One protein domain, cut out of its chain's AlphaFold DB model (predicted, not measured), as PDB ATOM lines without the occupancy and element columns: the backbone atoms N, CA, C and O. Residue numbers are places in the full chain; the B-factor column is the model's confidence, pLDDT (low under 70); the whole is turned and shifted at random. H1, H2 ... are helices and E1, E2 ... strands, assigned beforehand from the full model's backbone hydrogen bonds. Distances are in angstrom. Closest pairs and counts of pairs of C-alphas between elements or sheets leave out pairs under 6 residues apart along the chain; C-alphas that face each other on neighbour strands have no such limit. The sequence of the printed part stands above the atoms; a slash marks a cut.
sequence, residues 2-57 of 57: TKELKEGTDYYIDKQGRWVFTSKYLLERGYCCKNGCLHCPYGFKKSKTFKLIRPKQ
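What this domain is: This is residues 2 to 57 of the 57 residues of an uncharacterized protein of Sphingobacteriales bacterium (UniProt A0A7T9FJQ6). There is little regular structure: a small strand hairpin, E1 and E2, and one short helix, H1, sit with loops in one body, from which residues 49 to 57 stick out as a tail. The printed part has 56 residues, named elements in the order E1, E2, H1, and an antiparallel sheet E1 - E2. The class is mixed, with only 12 residues in named elements. The whole is extended, a rod spanning 57 by 27 by 13 A, with a radius of gyration of the C-alphas of 15.8 A.

How they stand to each other: E1, residues 11 to 13, and E2, residues 19 to 21, form a hairpin, antiparallel at 153 degrees; N 12 and O 20 are within hydrogen-bond range at 2.9 A. A tight link leads to H1, residues 23 to 28, where every O i to N i+4 pair is within hydrogen-bond range. The closest C-alphas of E1 and H1, Tyr 11 and Tyr 25, are 7.5 A apart.

Where its parts are: E1 begins at C-alpha 11 (-44.850, 29.155, 57.573) and measures 7.0 A, E2 6.3 A. H1 measures 8.6 A and ends at C-alpha 28 (-56.222, 28.098, 52.521).

The domain as a whole: The farthest C-alphas, Thr 2 and Gln 57, are 58.0 A apart. The printed part has no cut. Residues 29 to 57 hold no named element. Residues 2 to 3, 38 and 45 to 57 have pLDDT under 70.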
ATOM      1  N   THR A   2     -58.263  39.843  58.661       55.66
ATOM      2  CA  THR A   2     -56.801  39.749  58.575       55.66
ATOM      3  C   THR A   2     -56.404  38.409  59.171       55.66
ATOM      4  O   THR A   2     -56.508  38.209  60.376       55.66
ATOM      5  N   LYS A   3     -56.068  37.443  58.319       69.44
ATOM      6  CA  LYS A   3     -55.671  36.117  58.781       69.44
ATOM      7  C   LYS A   3     -54.240  36.204  59.303       69.44
ATOM      8  O   LYS A   3     -53.322  36.468  58.531       69.44
ATOM      9  N   GLU A   4     -54.084  36.052  60.610       79.44
ATOM     10  CA  GLU A   4     -52.783  36.033  61.270       79.44
ATOM     11  C   GLU A   4     -52.031  34.762  60.861       79.44
ATOM     12  O   GLU A   4     -52.558  33.655  60.970       79.44
ATOM     13  N   LEU A   5     -50.821  34.928  60.330       82.31
ATOM     14  CA  LEU A   5     -49.962  33.819  59.933       82.31
ATOM     15  C   LEU A   5     -49.217  33.328  61.168       82.31
ATOM     16  O   LEU A   5     -48.502  34.110  61.794       82.31
ATOM     17  N   LYS A   6     -49.344  32.044  61.504       86.75
ATOM     18  CA  LYS A   6     -48.681  31.479  62.678       86.75
ATOM     19  C   LYS A   6     -47.381  30.787  62.279       86.75
ATOM     20  O   LYS A   6     -47.388  29.827  61.499       86.75
ATOM     21  N   GLU A   7     -46.267  31.253  62.838       88.50
ATOM     22  CA  GLU A   7     -44.969  30.599  62.668       88.50
ATOM     23  C   GLU A   7     -45.031  29.155  63.208       88.50
ATOM     24  O   GLU A   7     -45.610  28.884  64.260       88.50
ATOM     25  N   GLY A   8     -44.518  28.202  62.433       84.19
ATOM     26  CA  GLY A   8     -44.592  26.761  62.688       84.19
ATOM     27  C   GLY A   8     -45.842  26.066  62.129       84.19
ATOM     28  O   GLY A   8     -45.797  24.860  61.902       84.19
ATOM     29  N   THR A   9     -46.933  26.793  61.851       83.88
ATOM     30  CA  THR A   9     -48.175  26.216  61.285       83.88
ATOM     31  C   THR A   9     -48.391  26.627  59.828       83.88
ATOM     32  O   THR A   9     -48.579  25.776  58.954       83.88
ATOM     33  N   ASP A  10     -48.338  27.929  59.548       87.25
ATOM     34  CA  ASP A  10     -48.564  28.491  58.212       87.25
ATOM     35  C   ASP A  10     -47.257  28.646  57.430       87.25
ATOM     36  O   ASP A  10     -47.193  28.391  56.223       87.25
ATOM     37  N   TYR A  11     -46.190  29.029  58.127       88.12
ATOM     38  CA  TYR A  11     -44.850  29.155  57.573       88.12
ATOM     39  C   TYR A  11     -43.796  28.874  58.638       88.12
ATOM     40  O   TYR A  11     -44.062  28.985  59.829       88.12
ATOM     41  N   TYR A  12     -42.590  28.523  58.215       89.44
ATOM     42  CA  TYR A  12     -41.424  28.437  59.085       89.44
ATOM     43  C   TYR A  12     -40.209  29.029  58.379       89.44
ATOM     44  O   TYR A  12     -40.151  29.087  57.146       89.44
ATOM     45  N   ILE A  13     -39.241  29.481  59.167       91.00
ATOM     46  CA  ILE A  13     -37.978  29.992  58.650       91.00
ATOM     47  C   ILE A  13     -36.963  28.847  58.679       91.00
ATOM     48  O   ILE A  13     -36.656  28.289  59.728       91.00
ATOM     49  N   ASP A  14     -36.476  28.461  57.501       88.00
ATOM     50  CA  ASP A  14     -35.386  27.489  57.378       88.00
ATOM     51  C   ASP A  14     -34.074  28.085  57.918       88.00
ATOM     52  O   ASP A  14     -33.921  29.304  57.974       88.00
ATOM     53  N   LYS A  15     -33.069  27.253  58.221       89.88
ATOM     54  CA  LYS A  15     -31.758  27.721  58.724       89.88
ATOM     55  C   LYS A  15     -31.057  28.735  57.810       89.88
ATOM     56  O   LYS A  15     -30.167  29.451  58.249       89.88
ATOM     57  N   GLN A  16     -31.465  28.802  56.546       88.56
ATOM     58  CA  GLN A  16     -31.000  29.776  55.556       88.56
ATOM     59  C   GLN A  16     -31.770  31.114  55.585       88.56
ATOM     60  O   GLN A  16     -31.619  31.912  54.667       88.56
ATOM     61  N   GLY A  17     -32.648  31.351  56.565       88.00
ATOM     62  CA  GLY A  17     -33.465  32.571  56.644       88.00
ATOM     63  C   GLY A  17     -34.587  32.635  55.600       88.00
ATOM     64  O   GLY A  17     -35.134  33.702  55.323       88.00
ATOM     65  N   ARG A  18     -34.927  31.503  54.975       86.31
ATOM     66  CA  ARG A  18     -35.930  31.443  53.905       86.31
ATOM     67  C   ARG A  18     -37.300  31.138  54.485       86.31
ATOM     68  O   ARG A  18     -37.446  30.186  55.247       86.31
ATOM     69  N   TRP A  19     -38.296  31.899  54.050       85.81
ATOM     70  CA  TRP A  19     -39.689  31.703  54.427       85.81
ATOM     71  C   TRP A  19     -40.258  30.519  53.651       85.81
ATOM     72  O   TRP A  19     -40.457  30.591  52.435       85.81
ATOM     73  N   VAL A  20     -40.504  29.414  54.349       84.81
ATOM     74  CA  VAL A  20     -41.104  28.214  53.775       84.81
ATOM     75  C   VAL A  20     -42.543  28.115  54.249       84.81
ATOM     76  O   VAL A  20     -42.819  27.838  55.411       84.81
ATOM     77  N   PHE A  21     -43.472  28.355  53.329       87.44
ATOM     78  CA  PHE A  21     -44.900  28.190  53.579       87.44
ATOM     79  C   PHE A  21     -45.304  26.716  53.524       87.44
ATOM     80  O   PHE A  21     -44.843  25.966  52.658       87.44
ATOM     81  N   THR A  22     -46.207  26.315  54.417       87.38
ATOM     82  CA  THR A  22     -46.740  24.950  54.458       87.38
ATOM     83  C   THR A  22     -47.814  24.742  53.385       87.38
ATOM     84  O   THR A  22     -48.445  25.690  52.904       87.38
ATOM     85  N   SER A  23     -48.070  23.482  53.003       85.25
ATOM     86  CA  SER A  23     -49.180  23.152  52.089       85.25
ATOM     87  C   SER A  23     -50.529  23.649  52.609       85.25
ATOM     88  O   SER A  23     -51.369  24.026  51.798       85.25
ATOM     89  N   LYS A  24     -50.734  23.677  53.935       85.44
ATOM     90  CA  LYS A  24     -51.987  24.124  54.552       85.44
ATOM     91  C   LYS A  24     -52.243  25.601  54.272       85.44
ATOM     92  O   LYS A  24     -53.301  25.934  53.751       85.44
ATOM     93  N   TYR A  25     -51.246  26.455  54.497       86.06
ATOM     94  CA  TYR A  25     -51.361  27.873  54.166       86.06
ATOM     95  C   TYR A  25     -51.611  28.102  52.670       86.06
ATOM     96  O   TYR A  25     -52.465  28.899  52.287       86.06
ATOM     97  N   LEU A  26     -50.902  27.374  51.801       83.62
ATOM     98  CA  LEU A  26     -51.090  27.470  50.350       83.62
ATOM     99  C   LEU A  26     -52.485  27.006  49.899       83.62
ATOM    100  O   LEU A  26     -53.029  27.575  48.954       83.62
ATOM    101  N   LEU A  27     -53.053  26.002  50.572       84.62
ATOM    102  CA  LEU A  27     -54.408  25.513  50.329       84.62
ATOM    103  C   LEU A  27     -55.452  26.540  50.776       84.62
ATOM    104  O   LEU A  27     -56.347  26.875  50.009       84.62
ATOM    105  N   GLU A  28     -55.302  27.091  51.981       85.38
ATOM    106  CA  GLU A  28     -56.222  28.098  52.521       85.38
ATOM    107  C   GLU A  28     -56.156  29.435  51.777       85.38
ATOM    108  O   GLU A  28     -57.151  30.149  51.688       85.38
ATOM    109  N   ARG A  29     -54.998  29.768  51.197       84.31
ATOM    110  CA  ARG A  29     -54.831  30.912  50.295       84.31
ATOM    111  C   ARG A  29     -55.638  30.754  49.004       84.31
ATOM    112  O   ARG A  29     -55.940  31.756  48.363       84.31
ATOM    113  N   GLY A  30     -55.959  29.524  48.601       84.75
ATOM    114  CA  GLY A  30     -56.840  29.241  47.468       84.75
ATOM    115  C   GLY A  30     -56.280  29.606  46.089       84.75
ATOM    116  O   GLY A  30     -57.022  29.550  45.111       84.75
ATOM    117  N   TYR A  31     -54.995  29.967  45.970       81.56
ATOM    118  CA  TYR A  31     -54.369  30.215  44.669       81.56
ATOM    119  C   TYR A  31     -52.900  29.797  44.589       81.56
ATOM    120  O   TYR A  31     -52.116  29.931  45.532       81.56
ATOM    121  N   CYS A  32     -52.502  29.329  43.401       79.62
ATOM    122  CA  CYS A  32     -51.122  28.971  43.100       79.62
ATOM    123  C   CYS A  32     -50.315  30.209  42.681       79.62
ATOM    124  O   CYS A  32     -50.588  30.825  41.653       79.62
ATOM    125  N   CYS A  33     -49.261  30.534  43.430       79.50
ATOM    126  CA  CYS A  33     -48.357  31.646  43.120       79.50
ATOM    127  C   CYS A  33     -47.342  31.347  41.998       79.50
ATOM    128  O   CYS A  33     -46.539  32.212  41.668       79.50
ATOM    129  N   LYS A  34     -47.332  30.124  41.440       77.94
ATOM    130  CA  LYS A  34     -46.429  29.671  40.359       77.94
ATOM    131  C   LYS A  34     -44.925  29.889  40.621       77.94
ATOM    132  O   LYS A  34     -44.111  29.838  39.702       77.94
ATOM    133  N   ASN A  35     -44.520  30.061  41.881       73.75
ATOM    134  CA  ASN A  35     -43.110  30.234  42.252       73.75
ATOM    135  C   ASN A  35     -42.316  28.918  42.298       73.75
ATOM    136  O   ASN A  35     -41.095  28.946  42.438       73.75
ATOM    137  N   GLY A  36     -42.977  27.766  42.143       74.69
ATOM    138  CA  GLY A  36     -42.328  26.455  42.239       74.69
ATOM    139  C   GLY A  36     -42.015  26.045  43.677       74.69
ATOM    140  O   GLY A  36     -40.949  25.493  43.936       74.69
ATOM    141  N   CYS A  37     -42.920  26.347  44.612       77.12
ATOM    142  CA  CYS A  37     -42.814  25.931  46.009       77.12
ATOM    143  C   CYS A  37     -42.761  24.397  46.118       77.12
ATOM    144  O   CYS A  37     -43.493  23.702  45.415       77.12
ATOM    145  N   LEU A  38     -41.949  23.874  47.039       69.62
ATOM    146  CA  LEU A  38     -41.790  22.426  47.244       69.62
ATOM    147  C   LEU A  38     -43.087  21.744  47.715       69.62
ATOM    148  O   LEU A  38     -43.378  20.631  47.293       69.62
ATOM    149  N   HIS A  39     -43.888  22.440  48.525       77.06
ATOM    150  CA  HIS A  39     -45.138  21.943  49.112       77.06
ATOM    151  C   HIS A  39     -46.382  22.436  48.358       77.06
ATOM    152  O   HIS A  39     -47.415  22.721  48.966       77.06
ATOM    153  N   CYS A  40     -46.287  22.616  47.037       78.94
ATOM    154  CA  CYS A  40     -47.417  23.115  46.262       78.94
ATOM    155  C   CYS A  40     -48.563  22.080  46.237       78.94
ATOM    156  O   CYS A  40     -48.372  21.013  45.649       78.94
ATOM    157  N   PRO A  41     -49.758  22.388  46.789       77.88
ATOM    158  CA  PRO A  41     -50.895  21.462  46.739       77.88
ATOM    159  C   PRO A  41     -51.404  21.254  45.303       77.88
ATOM    160  O   PRO A  41     -51.944  20.207  44.979       77.88
ATOM    161  N   TYR A  42     -51.165  22.225  44.417       79.50
ATOM    162  CA  TYR A  42     -51.553  22.176  43.004       79.50
ATOM    163  C   TYR A  42     -50.585  21.376  42.115       79.50
ATOM    164  O   TYR A  42     -50.733  21.378  40.898       79.50
ATOM    165  N   GLY A  43     -49.537  20.764  42.680       73.00
ATOM    166  CA  GLY A  43     -48.543  20.019  41.898       73.00
ATOM    167  C   GLY A  43     -47.663  20.888  40.987       73.00
ATOM    168  O   GLY A  43     -46.958  20.367  40.125       73.00
ATOM    169  N   PHE A  44     -47.664  22.215  41.167       75.81
ATOM    170  CA  PHE A  44     -46.857  23.123  40.355       75.81
ATOM    171  C   PHE A  44     -45.375  23.030  40.746       75.81
ATOM    172  O   PHE A  44     -44.910  23.692  41.677       75.81
ATOM    173  N   LYS A  45     -44.611  22.225  40.007       68.19
ATOM    174  CA  LYS A  45     -43.144  22.236  40.041       68.19
ATOM    175  C   LYS A  45     -42.628  23.156  38.946       68.19
ATOM    176  O   LYS A  45     -42.909  22.948  37.770       68.19
ATOM    177  N   LYS A  46     -41.807  24.141  39.323       65.75
ATOM    178  CA  LYS A  46     -41.005  24.898  38.358       65.75
ATOM    179  C   LYS A  46     -39.942  23.939  37.828       65.75
ATOM    180  O   LYS A  46     -38.882  23.789  38.434       65.75
ATOM    181  N   SER A  47     -40.257  23.227  36.749       61.91
ATOM    182  CA  SER A  47     -39.270  22.451  36.013       61.91
ATOM    183  C   SER A  47     -38.196  23.438  35.582       61.91
ATOM    184  O   SER A  47     -38.448  24.308  34.747       61.91
ATOM    185  N   LYS A  48     -37.009  23.366  36.195       57.53
ATOM    186  CA  LYS A  48     -35.835  24.003  35.608       57.53
ATOM    187  C   LYS A  48     -35.719  23.368  34.232       57.53
ATOM    188  O   LYS A  48     -35.389  22.190  34.142       57.53
ATOM    189  N   THR A  49     -36.069  24.120  33.194       54.41
ATOM    190  CA  THR A  49     -35.837  23.764  31.797       54.41
ATOM    191  C   THR A  49     -34.329  23.732  31.594       54.41
ATOM    192  O   THR A  49     -33.729  24.624  31.004       54.41
ATOM    193  N   PHE A  50     -33.682  22.711  32.147       57.25
ATOM    194  CA  PHE A  50     -32.349  22.323  31.760       57.25
ATOM    195  C   PHE A  50     -32.541  21.533  30.478       57.25
ATOM    196  O   PHE A  50     -32.748  20.327  30.491       57.25
ATOM    197  N   LYS A  51     -32.651  22.288  29.383       53.72
ATOM    198  CA  LYS A  51     -31.938  22.050  28.132       53.72
ATOM    199  C   LYS A  51     -31.398  20.616  28.001       53.72
ATOM    200  O   LYS A  51     -30.192  20.409  27.988       53.72
ATOM    201  N   LEU A  52     -32.278  19.628  27.855       58.66
ATOM    202  CA  LEU A  52     -31.904  18.391  27.190       58.66
ATOM    203  C   LEU A  52     -31.955  18.723  25.705       58.66
ATOM    204  O   LEU A  52     -32.953  18.513  25.021       58.66
ATOM    205  N   ILE A  53     -30.861  19.324  25.240       61.38
ATOM    206  CA  ILE A  53     -30.267  18.950  23.961       61.38
ATOM    207  C   ILE A  53     -30.450  17.438  23.797       61.38
ATOM    208  O   ILE A  53     -29.704  16.649  24.366       61.38
ATOM    209  N   ARG A  54     -31.500  17.026  23.089       55.88
ATOM    210  CA  ARG A  54     -31.535  15.694  22.503       55.88
ATOM    211  C   ARG A  54     -30.548  15.769  21.341       55.88
ATOM    212  O   ARG A  54     -30.850  16.496  20.392       55.88
ATOM    213  N   PRO A  55     -29.368  15.123  21.396       62.53
ATOM    214  CA  PRO A  55     -28.643  14.895  20.162       62.53
ATOM    215  C   PRO A  55     -29.592  14.102  19.262       62.53
ATOM    216  O   PRO A  55     -30.186  13.108  19.682       62.53
ATOM    217  N   LYS A  56     -29.810  14.640  18.062       61.16
ATOM    218  CA  LYS A  56     -30.451  13.946  16.951       61.16
ATOM    219  C   LYS A  56     -29.760  12.586  16.815       61.16
ATOM    220  O   LYS A  56     -28.542  12.561  16.641       61.16
ATOM    221  N   GLN A  57     -30.517  11.505  16.912       61.06
ATOM    222  CA  GLN A  57     -30.153  10.248  16.277       61.06
ATOM    223  C   GLN A  57     -31.236   9.958  15.246       61.06
ATOM    224  O   GLN A  57     -32.415  10.251  15.563       61.06
TER     225      GLN A  57